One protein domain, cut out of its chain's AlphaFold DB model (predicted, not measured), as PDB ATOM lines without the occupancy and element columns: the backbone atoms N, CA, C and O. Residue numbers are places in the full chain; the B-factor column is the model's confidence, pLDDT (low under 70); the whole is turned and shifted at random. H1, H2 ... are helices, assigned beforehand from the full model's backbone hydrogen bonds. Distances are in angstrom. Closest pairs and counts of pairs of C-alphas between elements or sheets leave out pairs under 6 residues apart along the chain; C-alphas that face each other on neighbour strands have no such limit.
ATOM      1  N   LYS A 103      22.947  23.190  46.781       80.38
ATOM      2  CA  LYS A 103      22.239  23.013  48.059       80.38
ATOM      3  C   LYS A 103      20.728  23.262  47.943       80.38
ATOM      4  O   LYS A 103      19.954  22.550  48.573       80.38
ATOM      5  N   GLN A 104      20.308  24.263  47.169       85.00
ATOM      6  CA  GLN A 104      18.895  24.585  46.958       85.00
ATOM      7  C   GLN A 104      18.219  23.530  46.081       85.00
ATOM      8  O   GLN A 104      17.134  23.079  46.429       85.00
ATOM      9  N   VAL A 105      18.878  23.070  45.013       90.19
ATOM     10  CA  VAL A 105      18.375  21.968  44.171       90.19
ATOM     11  C   VAL A 105      18.171  20.701  45.004       90.19
ATOM     12  O   VAL A 105      17.100  20.098  44.968       90.19
ATOM     13  N   VAL A 106      19.162  20.337  45.822       92.56
ATOM     14  CA  VAL A 106      19.060  19.191  46.739       92.56
ATOM     15  C   VAL A 106      17.909  19.379  47.728       92.56
ATOM     16  O   VAL A 106      17.140  18.445  47.939       92.56
ATOM     17  N   ALA A 107      17.741  20.574  48.300       92.81
ATOM     18  CA  ALA A 107      16.640  20.860  49.219       92.81
ATOM     19  C   ALA A 107      15.262  20.753  48.542       92.81
ATOM     20  O   ALA A 107      14.338  20.196  49.133       92.81
ATOM     21  N   ILE A 108      15.126  21.233  47.300       93.56
ATOM     22  CA  ILE A 108      13.895  21.116  46.507       93.56
ATOM     23  C   ILE A 108      13.548  19.642  46.280       93.56
ATOM     24  O   ILE A 108      12.425  19.225  46.562       93.56
ATOM     25  N   ILE A 109      14.513  18.837  45.822       96.62
ATOM     26  CA  ILE A 109      14.309  17.402  45.585       96.62
ATOM     27  C   ILE A 109      13.959  16.686  46.891       96.62
ATOM     28  O   ILE A 109      12.991  15.930  46.921       96.62
ATOM     29  N   ALA A 110      14.694  16.944  47.973       96.44
ATOM     30  CA  ALA A 110      14.457  16.306  49.264       96.44
ATOM     31  C   ALA A 110      13.056  16.621  49.810       96.44
ATOM     32  O   ALA A 110      12.332  15.704  50.196       96.44
ATOM     33  N   ASN A 111      12.643  17.891  49.783       94.38
ATOM     34  CA  ASN A 111      11.327  18.310  50.269       94.38
ATOM     35  C   ASN A 111      10.188  17.723  49.429       94.38
ATOM     36  O   ASN A 111       9.214  17.210  49.989       94.38
ATOM     37  N   ASN A 112      10.315  17.763  48.098       93.94
ATOM     38  CA  ASN A 112       9.309  17.190  47.208       93.94
ATOM     39  C   ASN A 112       9.198  15.673  47.417       93.94
ATOM     40  O   ASN A 112       8.101  15.145  47.579       93.94
ATOM     41  N   SER A 113      10.332  14.975  47.505       95.06
ATOM     42  CA  SER A 113      10.357  13.517  47.657       95.06
ATOM     43  C   SER A 113       9.828  13.059  49.014       95.06
ATOM     44  O   SER A 113       9.102  12.073  49.083       95.06
ATOM     45  N   ALA A 114      10.148  13.777  50.094       92.31
ATOM     46  CA  ALA A 114       9.620  13.479  51.423       92.31
ATOM     47  C   ALA A 114       8.095  13.659  51.480       92.31
ATOM     48  O   ALA A 114       7.391  12.803  52.011       92.31
ATOM     49  N   THR A 115       7.584  14.745  50.895       89.62
ATOM     50  CA  THR A 115       6.148  15.064  50.915       89.62
ATOM     51  C   THR A 115       5.358  14.112  50.021       89.62
ATOM     52  O   THR A 115       4.418  13.459  50.471       89.62
ATOM     53  N   THR A 116       5.770  13.986  48.761       88.19
ATOM     54  CA  THR A 116       5.086  13.158  47.762       88.19
ATOM     55  C   THR A 116       5.235  11.672  48.064       88.19
ATOM     56  O   THR A 116       4.278  10.920  47.904       88.19
ATOM     57  N   GLY A 117       6.397  11.246  48.566       86.31
ATOM     58  CA  GLY A 117       6.651   9.851  48.914       86.31
ATOM     59  C   GLY A 117       5.674   9.328  49.966       86.31
ATOM     60  O   GLY A 117       5.031   8.302  49.750       86.31
ATOM     61  N   ILE A 118       5.473  10.085  51.052       84.44
ATOM     62  CA  ILE A 118       4.502   9.737  52.103       84.44
ATOM     63  C   ILE A 118       3.090   9.602  51.523       84.44
ATOM     64  O   ILE A 118       2.403   8.624  51.814       84.44
ATOM     65  N   LEU A 119       2.666  10.553  50.686       84.75
ATOM     66  CA  LEU A 119       1.327  10.546  50.088       84.75
ATOM     67  C   LEU A 119       1.121   9.376  49.117       84.75
ATOM     68  O   LEU A 119       0.038   8.798  49.074       84.75
ATOM     69  N   ALA A 120       2.154   9.016  48.356       84.19
ATOM     70  CA  ALA A 120       2.109   7.939  47.373       84.19
ATOM     71  C   ALA A 120       2.418   6.548  47.964       84.19
ATOM     72  O   ALA A 120       2.354   5.552  47.244       84.19
ATOM     73  N   GLY A 121       2.760   6.454  49.254       88.50
ATOM     74  CA  GLY A 121       3.135   5.192  49.898       88.50
ATOM     75  C   GLY A 121       4.476   4.630  49.412       88.50
ATOM     76  O   GLY A 121       4.669   3.413  49.412       88.50
ATOM     77  N   VAL A 122       5.397   5.499  48.985       87.81
ATOM     78  CA  VAL A 122       6.750   5.141  48.532       87.81
ATOM     79  C   VAL A 122       7.810   5.813  49.402       87.81
ATOM     80  O   VAL A 122       7.596   6.885  49.965       87.81
ATOM     81  N   GLY A 123       8.977   5.183  49.529       90.50
ATOM     82  CA  GLY A 123      10.085   5.771  50.274       90.50
ATOM     83  C   GLY A 123      10.583   7.061  49.614       90.50
ATOM     84  O   GLY A 123      10.736   7.142  48.393       90.50
ATOM     85  N   GLY A 124      10.822   8.096  50.424       92.50
ATOM     86  CA  GLY A 124      11.295   9.391  49.924       92.50
ATOM     87  C   GLY A 124      12.683   9.309  49.280       92.50
ATOM     88  O   GLY A 124      12.958  10.030  48.328       92.50
ATOM     89  N   SER A 125      13.545   8.403  49.750       93.12
ATOM     90  CA  SER A 125      14.858   8.125  49.154       93.12
ATOM     91  C   SER A 125      14.751   7.570  47.734       93.12
ATOM     92  O   SER A 125      15.475   8.001  46.838       93.12
ATOM     93  N   GLU A 126      13.827   6.641  47.520       91.25
ATOM     94  CA  GLU A 126      13.566   5.999  46.239       91.25
ATOM     95  C   GLU A 126      12.972   7.006  45.254       91.25
ATOM     96  O   GLU A 126      13.422   7.092  44.112       91.25
ATOM     97  N   LEU A 127      12.019   7.824  45.712       93.50
ATOM     98  CA  LEU A 127      11.443   8.886  44.892       93.50
ATOM     99  C   LEU A 127      12.489   9.951  44.515       93.50
ATOM    100  O   LEU A 127      12.548  10.351  43.355       93.50
ATOM    101  N   ALA A 128      13.361  10.350  45.445       95.81
ATOM    102  CA  ALA A 128      14.453  11.283  45.159       95.81
ATOM    103  C   ALA A 128      15.423  10.727  44.107       95.81
ATOM    104  O   ALA A 128      15.805  11.439  43.175       95.81
ATOM    105  N   GLY A 129      15.786   9.446  44.224       95.00
ATOM    106  CA  GLY A 129      16.610   8.759  43.232       95.00
ATOM    107  C   GLY A 129      15.950   8.738  41.853       95.00
ATOM    108  O   GLY A 129      16.603   9.040  40.857       95.00
ATOM    109  N   ASN A 130      14.645   8.465  41.795       94.88
ATOM    110  CA  ASN A 130      13.883   8.457  40.549       94.88
ATOM    111  C   ASN A 130      13.788   9.848  39.895       94.88
ATOM    112  O   ASN A 130      13.939   9.971  38.680       94.88
ATOM    113  N   ILE A 131      13.612  10.909  40.689       96.62
ATOM    114  CA  ILE A 131      13.621  12.295  40.200       96.62
ATOM    115  C   ILE A 131      14.976  12.632  39.575       96.62
ATOM    116  O   ILE A 131      15.026  13.086  38.436       96.62
ATOM    117  N   ILE A 132      16.078  12.362  40.281       96.75
ATOM    118  CA  ILE A 132      17.433  12.612  39.766       96.75
ATOM    119  C   ILE A 132      17.678  11.806  38.488       96.75
ATOM    120  O   ILE A 132      18.186  12.345  37.505       96.75
ATOM    121  N   SER A 133      17.278  10.534  38.488       96.56
ATOM    122  CA  SER A 133      17.377   9.636  37.338       96.56
ATOM    123  C   SER A 133      16.654  10.195  36.109       96.56
ATOM    124  O   SER A 133      17.232  10.236  35.023       96.56
ATOM    125  N   THR A 134      15.427  10.686  36.293       96.38
ATOM    126  CA  THR A 134      14.587  11.245  35.224       96.38
ATOM    127  C   THR A 134      15.146  12.561  34.694       96.38
ATOM    128  O   THR A 134      15.283  12.725  33.485       96.38
ATOM    129  N   LEU A 135      15.517  13.487  35.583       95.56
ATOM    130  CA  LEU A 135      16.076  14.789  35.204       95.56
ATOM    131  C   LEU A 135      17.438  14.651  34.513       95.56
ATOM    132  O   LEU A 135      17.755  15.429  33.618       95.56
ATOM    133  N   SER A 136      18.231  13.647  34.893       95.56
ATOM    134  CA  SER A 136      19.485  13.332  34.208       95.56
ATOM    135  C   SER A 136      19.256  12.798  32.793       95.56
ATOM    136  O   SER A 136      20.061  13.089  31.913       95.56
ATOM    137  N   ALA A 137      18.201  12.008  32.578       94.81
ATOM    138  CA  ALA A 137      17.834  11.499  31.258       94.81
ATOM    139  C   ALA A 137      17.136  12.561  30.390       94.81
ATOM    140  O   ALA A 137      17.223  12.506  29.167       94.81
ATOM    141  N   ASN A 138      16.491  13.552  31.016       94.38
ATOM    142  CA  ASN A 138      15.702  14.589  30.352       94.38
ATOM    143  C   ASN A 138      16.100  15.994  30.855       94.38
ATOM    144  O   ASN A 138      15.337  16.613  31.603       94.38
ATOM    145  N   PRO A 139      17.276  16.528  30.464       91.31
ATOM    146  CA  PRO A 139      17.781  17.797  30.998       91.31
ATOM    147  C   PRO A 139      16.853  18.996  30.769       91.31
ATOM    148  O   PRO A 139      16.795  19.897  31.606       91.31
ATOM    149  N   ASP A 140      16.075  18.990  29.685       91.88
ATOM    150  CA  ASP A 140      15.121  20.060  29.365       91.88
ATOM    151  C   ASP A 140      13.989  20.177  30.402       91.88
ATOM    152  O   ASP A 140      13.403  21.246  30.577       91.88
ATOM    153  N   LEU A 141      13.717  19.106  31.157       93.25
ATOM    154  CA  LEU A 141      12.699  19.083  32.208       93.25
ATOM    155  C   LEU A 141      13.157  19.786  33.497       93.25
ATOM    156  O   LEU A 141      12.332  20.114  34.347       93.25
ATOM    157  N   ILE A 142      14.462  20.042  33.662       92.25
ATOM    158  CA  ILE A 142      15.025  20.610  34.897       92.25
ATOM    159  C   ILE A 142      14.403  21.973  35.211       92.25
ATOM    160  O   ILE A 142      14.022  22.217  36.354       92.25
ATOM    161  N   GLY A 143      14.266  22.848  34.211       88.94
ATOM    162  CA  GLY A 143      13.673  24.174  34.406       88.94
ATOM    163  C   GLY A 143      12.214  24.098  34.863       88.94
ATOM    164  O   GLY A 143      11.838  24.755  35.832       88.94
ATOM    165  N   GLU A 144      11.420  23.244  34.210       91.56
ATOM    166  CA  GLU A 144      10.011  22.999  34.550       91.56
ATOM    167  C   GLU A 144       9.885  22.451  35.982       91.56
ATOM    168  O   GLU A 144       9.155  23.008  36.803       91.56
ATOM    169  N   TYR A 145      10.676  21.426  36.317       94.38
ATOM    170  CA  TYR A 145      10.666  20.794  37.634       94.38
ATOM    171  C   TYR A 145      11.067  21.757  38.753       94.38
ATOM    172  O   TYR A 145      10.421  21.793  39.795       94.38
ATOM    173  N   LEU A 146      12.128  22.548  38.565       92.12
ATOM    174  CA  LEU A 146      12.579  23.489  39.594       92.12
ATOM    175  C   LEU A 146      11.569  24.622  39.828       92.12
ATOM    176  O   LEU A 146      11.508  25.146  40.940       92.12
ATOM    177  N   ALA A 147      10.762  24.968  38.823       88.62
ATOM    178  CA  ALA A 147       9.686  25.945  38.954       88.62
ATOM    179  C   ALA A 147       8.438  25.374  39.654       88.62
ATOM    180  O   ALA A 147       7.808  26.085  40.438       88.62
ATOM    181  N   ASN A 148       8.075  24.109  39.398       90.06
ATOM    182  CA  ASN A 148       6.883  23.479  39.978       90.06
ATOM    183  C   ASN A 148       7.072  21.970  40.269       90.06
ATOM    184  O   ASN A 148       6.490  21.130  39.582       90.06
ATOM    185  N   PRO A 149       7.816  21.589  41.324       91.56
ATOM    186  CA  PRO A 149       8.265  20.205  41.518       91.56
ATOM    187  C   PRO A 149       7.140  19.167  41.612       91.56
ATOM    188  O   PRO A 149       7.239  18.080  41.043       91.56
ATOM    189  N   ALA A 150       6.075  19.479  42.356       87.88
ATOM    190  CA  ALA A 150       4.948  18.568  42.541       87.88
ATOM    191  C   ALA A 150       4.050  18.521  41.298       87.88
ATOM    192  O   ALA A 150       3.621  17.441  40.905       87.88
ATOM    193  N   GLY A 151       3.806  19.672  40.659       88.31
ATOM    194  CA  GLY A 151       3.032  19.724  39.419       88.31
ATOM    195  C   GLY A 151       3.719  18.953  38.300       88.31
ATOM    196  O   GLY A 151       3.104  18.075  37.717       88.31
ATOM    197  N   THR A 152       5.022  19.153  38.091       93.19
ATOM    198  CA  THR A 152       5.777  18.429  37.061       93.19
ATOM    199  C   THR A 152       5.758  16.911  37.271       93.19
ATOM    200  O   THR A 152       5.641  16.174  36.299       93.19
ATOM    201  N   LEU A 153       5.812  16.417  38.516       89.81
ATOM    202  CA  LEU A 153       5.674  14.978  38.796       89.81
ATOM    203  C   LEU A 153       4.315  14.410  38.366       89.81
ATOM    204  O   LEU A 153       4.239  13.254  37.956       89.81
ATOM    205  N   ILE A 154       3.251  15.200  38.501       88.62
ATOM    206  CA  ILE A 154       1.879  14.792  38.182       88.62
ATOM    207  C   ILE A 154       1.624  14.937  36.682       88.62
ATOM    208  O   ILE A 154       1.158  13.999  36.038       88.62
ATOM    209  N   ASP A 155       1.967  16.097  36.129       92.50
ATOM    210  CA  ASP A 155       1.694  16.481  34.747       92.50
ATOM    211  C   ASP A 155       2.571  15.714  33.746       92.50
ATOM    212  O   ASP A 155       2.191  15.574  32.585       92.50
ATOM    213  N   ARG A 156       3.730  15.208  34.196       93.81
ATOM    214  CA  ARG A 156       4.686  14.403  33.413       93.81
ATOM    215  C   ARG A 156       4.897  13.008  33.991       93.81
ATOM    216  O   ARG A 156       5.991  12.447  33.885       93.81
ATOM    217  N   ALA A 157       3.895  12.446  34.666       91.31
ATOM    218  CA  ALA A 157       4.023  11.178  35.388       91.31
ATOM    219  C   ALA A 157       4.556  10.015  34.520       91.31
ATOM    220  O   ALA A 157       5.175   9.081  35.029       91.31
ATOM    221  N   GLU A 158       4.344  10.059  33.204       92.62
ATOM    222  CA  GLU A 158       4.886   9.115  32.229       92.62
ATOM    223  C   GLU A 158       6.414   9.154  32.100       92.62
ATOM    224  O   GLU A 158       7.011   8.110  31.838       92.62
ATOM    225  N   LEU A 159       7.041  10.315  32.314       92.94
ATOM    226  CA  LEU A 159       8.494  10.492  32.246       92.94
ATOM    227  C   LEU A 159       9.187  10.083  33.546       92.94
ATOM    228  O   LEU A 159      10.338   9.670  33.515       92.94
ATOM    229  N   PHE A 160       8.492  10.129  34.683       93.06
ATOM    230  CA  PHE A 160       9.034   9.712  35.982       93.06
ATOM    231  C   PHE A 160       8.913   8.204  36.228       93.06
ATOM    232  O   PHE A 160       8.816   7.752  37.371       93.06
ATOM    233  N   ARG A 161       8.907   7.400  35.166       90.94
ATOM    234  CA  ARG A 161       8.959   5.942  35.280       90.94
ATOM    235  C   ARG A 161      10.414   5.464  35.260       90.94
ATOM    236  O   ARG A 161      11.210   6.044  34.522       90.94
ATOM    237  N   PRO A 162      10.782   4.410  36.011       90.31
ATOM    238  CA  PRO A 162      12.176   3.972  36.097       90.31
ATOM    239  C   PRO A 162      12.816   3.672  34.730       90.31
ATOM    240  O   PRO A 162      13.986   3.986  34.514       90.31
ATOM    241  N   GLU A 163      12.045   3.147  33.773       92.12
ATOM    242  CA  GLU A 163      12.505   2.860  32.412       92.12
ATOM    243  C   GLU A 163      12.821   4.104  31.560       92.12
ATOM    244  O   GLU A 163      13.483   3.978  30.531       92.12
ATOM    245  N   GLN A 164      12.376   5.293  31.974       92.31
ATOM    246  CA  GLN A 164      12.646   6.578  31.312       92.31
ATOM    247  C   GLN A 164      13.812   7.346  31.962       92.31
ATOM    248  O   GLN A 164      14.181   8.431  31.510       92.31
ATOM    249  N   GLY A 165      14.390   6.801  33.036       93.31
ATOM    250  CA  GLY A 165      15.507   7.399  33.760       93.31
ATOM    251  C   GLY A 165      16.889   6.951  33.268       93.31
ATOM    252  O   GLY A 165      17.027   6.180  32.319       93.31
ATOM    253  N   ALA A 166      17.931   7.426  33.957       94.94
ATOM    254  CA  ALA A 166      19.339   7.122  33.678       94.94
ATOM    255  C   ALA A 166      20.017   6.209  34.723       94.94
ATOM    256  O   ALA A 166      21.098   5.678  34.471       94.94
ATOM    257  N   LEU A 167      19.423   6.036  35.906       95.25
ATOM    258  CA  LEU A 167      20.005   5.299  37.031       95.25
ATOM    259  C   LEU A 167      19.327   3.942  37.230       95.25
ATOM    260  O   LEU A 167      18.117   3.808  37.067       95.25
ATOM    261  N   SER A 168      20.112   2.946  37.640       92.50
ATOM    262  CA  SER A 168      19.610   1.635  38.062       92.50
ATOM    263  C   SER A 168      18.909   1.696  39.419       92.50
ATOM    264  O   SER A 168      19.293   2.492  40.279       92.50
ATOM    265  N   TRP A 169      17.971   0.786  39.666       88.75
ATOM    266  CA  TRP A 169      17.294   0.632  40.958       88.75
ATOM    267  C   TRP A 169      17.368  -0.805  41.473       88.75
ATOM    268  O   TRP A 169      17.626  -1.754  40.731       88.75
ATOM    269  N   LEU A 170      17.112  -0.959  42.772       89.50
ATOM    270  CA  LEU A 170      16.962  -2.256  43.417       89.50
ATOM    271  C   LEU A 170      15.507  -2.722  43.282       89.50
ATOM    272  O   LEU A 170      14.592  -2.133  43.858       89.50
ATOM    273  N   ALA A 171      15.282  -3.780  42.515       86.38
ATOM    274  CA  ALA A 171      13.986  -4.426  42.406       86.38
ATOM    275  C   ALA A 171      13.626  -5.174  43.702       86.38
ATOM    276  O   ALA A 171      14.481  -5.545  44.506       86.38
ATOM    277  N   ARG A 172      12.331  -5.462  43.893       84.62
ATOM    278  CA  ARG A 172      11.821  -6.150  45.098       84.62
ATOM    279  C   ARG A 172      12.422  -7.538  45.331       84.62
ATOM    280  O   ARG A 172      12.419  -8.020  46.457       84.62
ATOM    281  N   ASN A 173      12.913  -8.184  44.279       89.25
ATOM    282  CA  ASN A 173      13.587  -9.480  44.347       89.25
ATOM    283  C   ASN A 173      15.088  -9.363  44.688       89.25
ATOM    284  O   ASN A 173      15.797 -10.365  44.645       89.25
ATOM    285  N   GLY A 174      15.578  -8.158  44.993       90.94
ATOM    286  CA  GLY A 174      16.977  -7.887  45.314       90.94
ATOM    287  C   GLY A 174      17.889  -7.733  44.095       90.94
ATOM    288  O   GLY A 174      19.089  -7.537  44.271       90.94
ATOM    289  N   GLN A 175      17.363  -7.812  42.870       93.12
ATOM    290  CA  GLN A 175      18.157  -7.581  41.665       93.12
ATOM    291  C   GLN A 175      18.354  -6.087  41.419       93.12
ATOM    292  O   GLN A 175      17.444  -5.289  41.632       93.12
ATOM    293  N   ILE A 176      19.533  -5.719  40.927       93.31
ATOM    294  CA  ILE A 176      19.760  -4.396  40.350       93.31
ATOM    295  C   ILE A 176      19.282  -4.441  38.905       93.31
ATOM    296  O   ILE A 176      19.677  -5.338  38.166       93.31
ATOM    297  N   VAL A 177      18.421  -3.499  38.533       92.69
ATOM    298  CA  VAL A 177      17.841  -3.399  37.192       92.69
ATOM    299  C   VAL A 177      18.150  -2.020  36.635       92.69
ATOM    300  O   VAL A 177      17.977  -1.007  37.317       92.69
ATOM    301  N   THR A 178      18.644  -1.979  35.405       93.88
ATOM    302  CA  THR A 178      18.905  -0.747  34.660       93.88
ATOM    303  C   THR A 178      17.669  -0.300  33.868       93.88
ATOM    304  O   THR A 178      16.819  -1.127  33.521       93.88
ATOM    305  N   PRO A 179      17.569   0.993  33.502       93.00
ATOM    306  CA  PRO A 179      16.515   1.476  32.609       93.00
ATOM    307  C   PRO A 179      16.418   0.679  31.299       93.00
ATOM    308  O   PRO A 179      15.322   0.315  30.880       93.00
ATOM    309  N   GLN A 180      17.563   0.334  30.698       92.06
ATOM    310  CA  GLN A 180      17.642  -0.451  29.464       92.06
ATOM    311  C   GLN A 180      17.051  -1.860  29.627       92.06
ATOM    312  O   GLN A 180      16.237  -2.291  28.812       92.06
ATOM    313  N   GLU A 181      17.415  -2.575  30.695       92.44
ATOM    314  CA  GLU A 181      16.877  -3.913  30.977       92.44
ATOM    315  C   GLU A 181      15.363  -3.878  31.209       92.44
ATOM    316  O   GLU A 181      14.647  -4.787  30.785       92.44
ATOM    317  N   MET A 182      14.852  -2.813  31.832       89.25
ATOM    318  CA  MET A 182      13.415  -2.643  32.025       89.25
ATOM    319  C   MET A 182      12.689  -2.337  30.717       89.25
ATOM    320  O   MET A 182      11.656  -2.951  30.455       89.25
ATOM    321  N   ARG A 183      13.240  -1.464  29.861       91.62
ATOM    322  CA  ARG A 183      12.703  -1.231  28.508       91.62
ATOM    323  C   ARG A 183      12.637  -2.535  27.718       91.62
ATOM    324  O   ARG A 183      11.579  -2.866  27.186       91.62
ATOM    325  N   ALA A 184      13.714  -3.320  27.731       90.38
ATOM    326  CA  ALA A 184      13.768  -4.620  27.069       90.38
ATOM    327  C   ALA A 184      12.712  -5.598  27.616       90.38
ATOM    328  O   ALA A 184      12.015  -6.252  26.841       90.38
ATOM    329  N   HIS A 185      12.536  -5.661  28.940       87.75
ATOM    330  CA  HIS A 185      11.510  -6.493  29.575       87.75
ATOM    331  C   HIS A 185      10.081  -6.071  29.196       87.75
ATOM    332  O   HIS A 185       9.207  -6.920  29.025       87.75
ATOM    333  N   LEU A 186       9.847  -4.767  29.035       87.56
ATOM    334  CA  LEU A 186       8.564  -4.191  28.629       87.56
ATOM    335  C   LEU A 186       8.333  -4.220  27.105       87.56
ATOM    336  O   LEU A 186       7.286  -3.766  26.646       87.56
ATOM    337  N   GLY A 187       9.284  -4.737  26.318       87.31
ATOM    338  CA  GLY A 187       9.208  -4.767  24.854       87.31
ATOM    339  C   GLY A 187       9.327  -3.388  24.194       87.31
ATOM    340  O   GLY A 187       8.831  -3.194  23.086       87.31
TER     341      GLY A 187
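What this domain is: This is residues 103 to 187 of the 191 residues of an uncharacterized protein of Leisingera sp. ANG-M7 (UniProt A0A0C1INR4). Four helices make the larger part of this domain: H1 and H2 meet at a steep angle, and the two short helices H3 and H4 fold back from the far end of H2 towards H1. From H4 a long stretch with no named element leads past H2 to a smaller part, where a short antiparallel pairing and the last helix, H5, lie on the other side of H2 from H3. The printed part has 85 residues with five named helices, H1 to H5 in order along the chain, and no named strand; its class is all helix. It is compact, with a radius of gyration of the C-alphas of 12.7 A, and rounded, with spans of 34 by 26 by 23 A.

How they stand to each other: The longest helix is H1, residues 103 to 120. It touches H2, residues 124 to 137, at a steep tilt of 59 degrees, opposite ways; the closest C-alphas, of Ala 114 and Gly 124, are 4.7 A apart. H1 also touches H4, residues 149 to 155, with residues 108 to 116 alone, at a steep tilt of 50 degrees, the same way; the closest C-alphas are those of Asn 112 and Pro 149, at 6.5 A. H3, residues 141 to 147, is close to H1 but not clearly touching, about perpendicular at 89 degrees, with the C-alphas of Ile 108 and Leu 146 closest at 7.4 A. H3 is also close to H2 but not clearly touching; the C-alphas of Leu 135 and Ile 142 are closest, at 5.9 A. H3 and H4 touch only at the corner by their link, with the C-alphas of Tyr 145 and Thr 152 closest at 5.5 A. H2 and H4 are apart. H5, residues 179 to 185, touches no helix and is apart from H1, H2, H3 and H4. Residues 169 to 170 pair with residues 176 to 177, antiparallel. In H1, H2, H3, H4 and H5 every O i to N i+4 pair is within hydrogen-bond range.

Where its parts are: H1 begins at C-alpha 103, (22.239, 23.013, 48.059), and measures 25.2 A from first to last C-alpha. H2, from Gly 124 to Ala 137, measures 19.9 A and ends at C-alpha 137, (17.834, 11.499, 31.258). H3, H4 and H5 have 7 residues each. H5 ends at C-alpha 185, (11.510, -6.493, 29.575).

The domain as a whole: The C-alphas of Lys 103 and Gly 187, the two farthest apart, are 38.5 A apart. The printed part has no cut. The links from H1 to H2, H2 to H3 and H3 to H4 are tight; the link from H4 to H5, residues 156 to 178, is long. The mean pLDDT of the printed part is 91.5, and no printed residue is under 70.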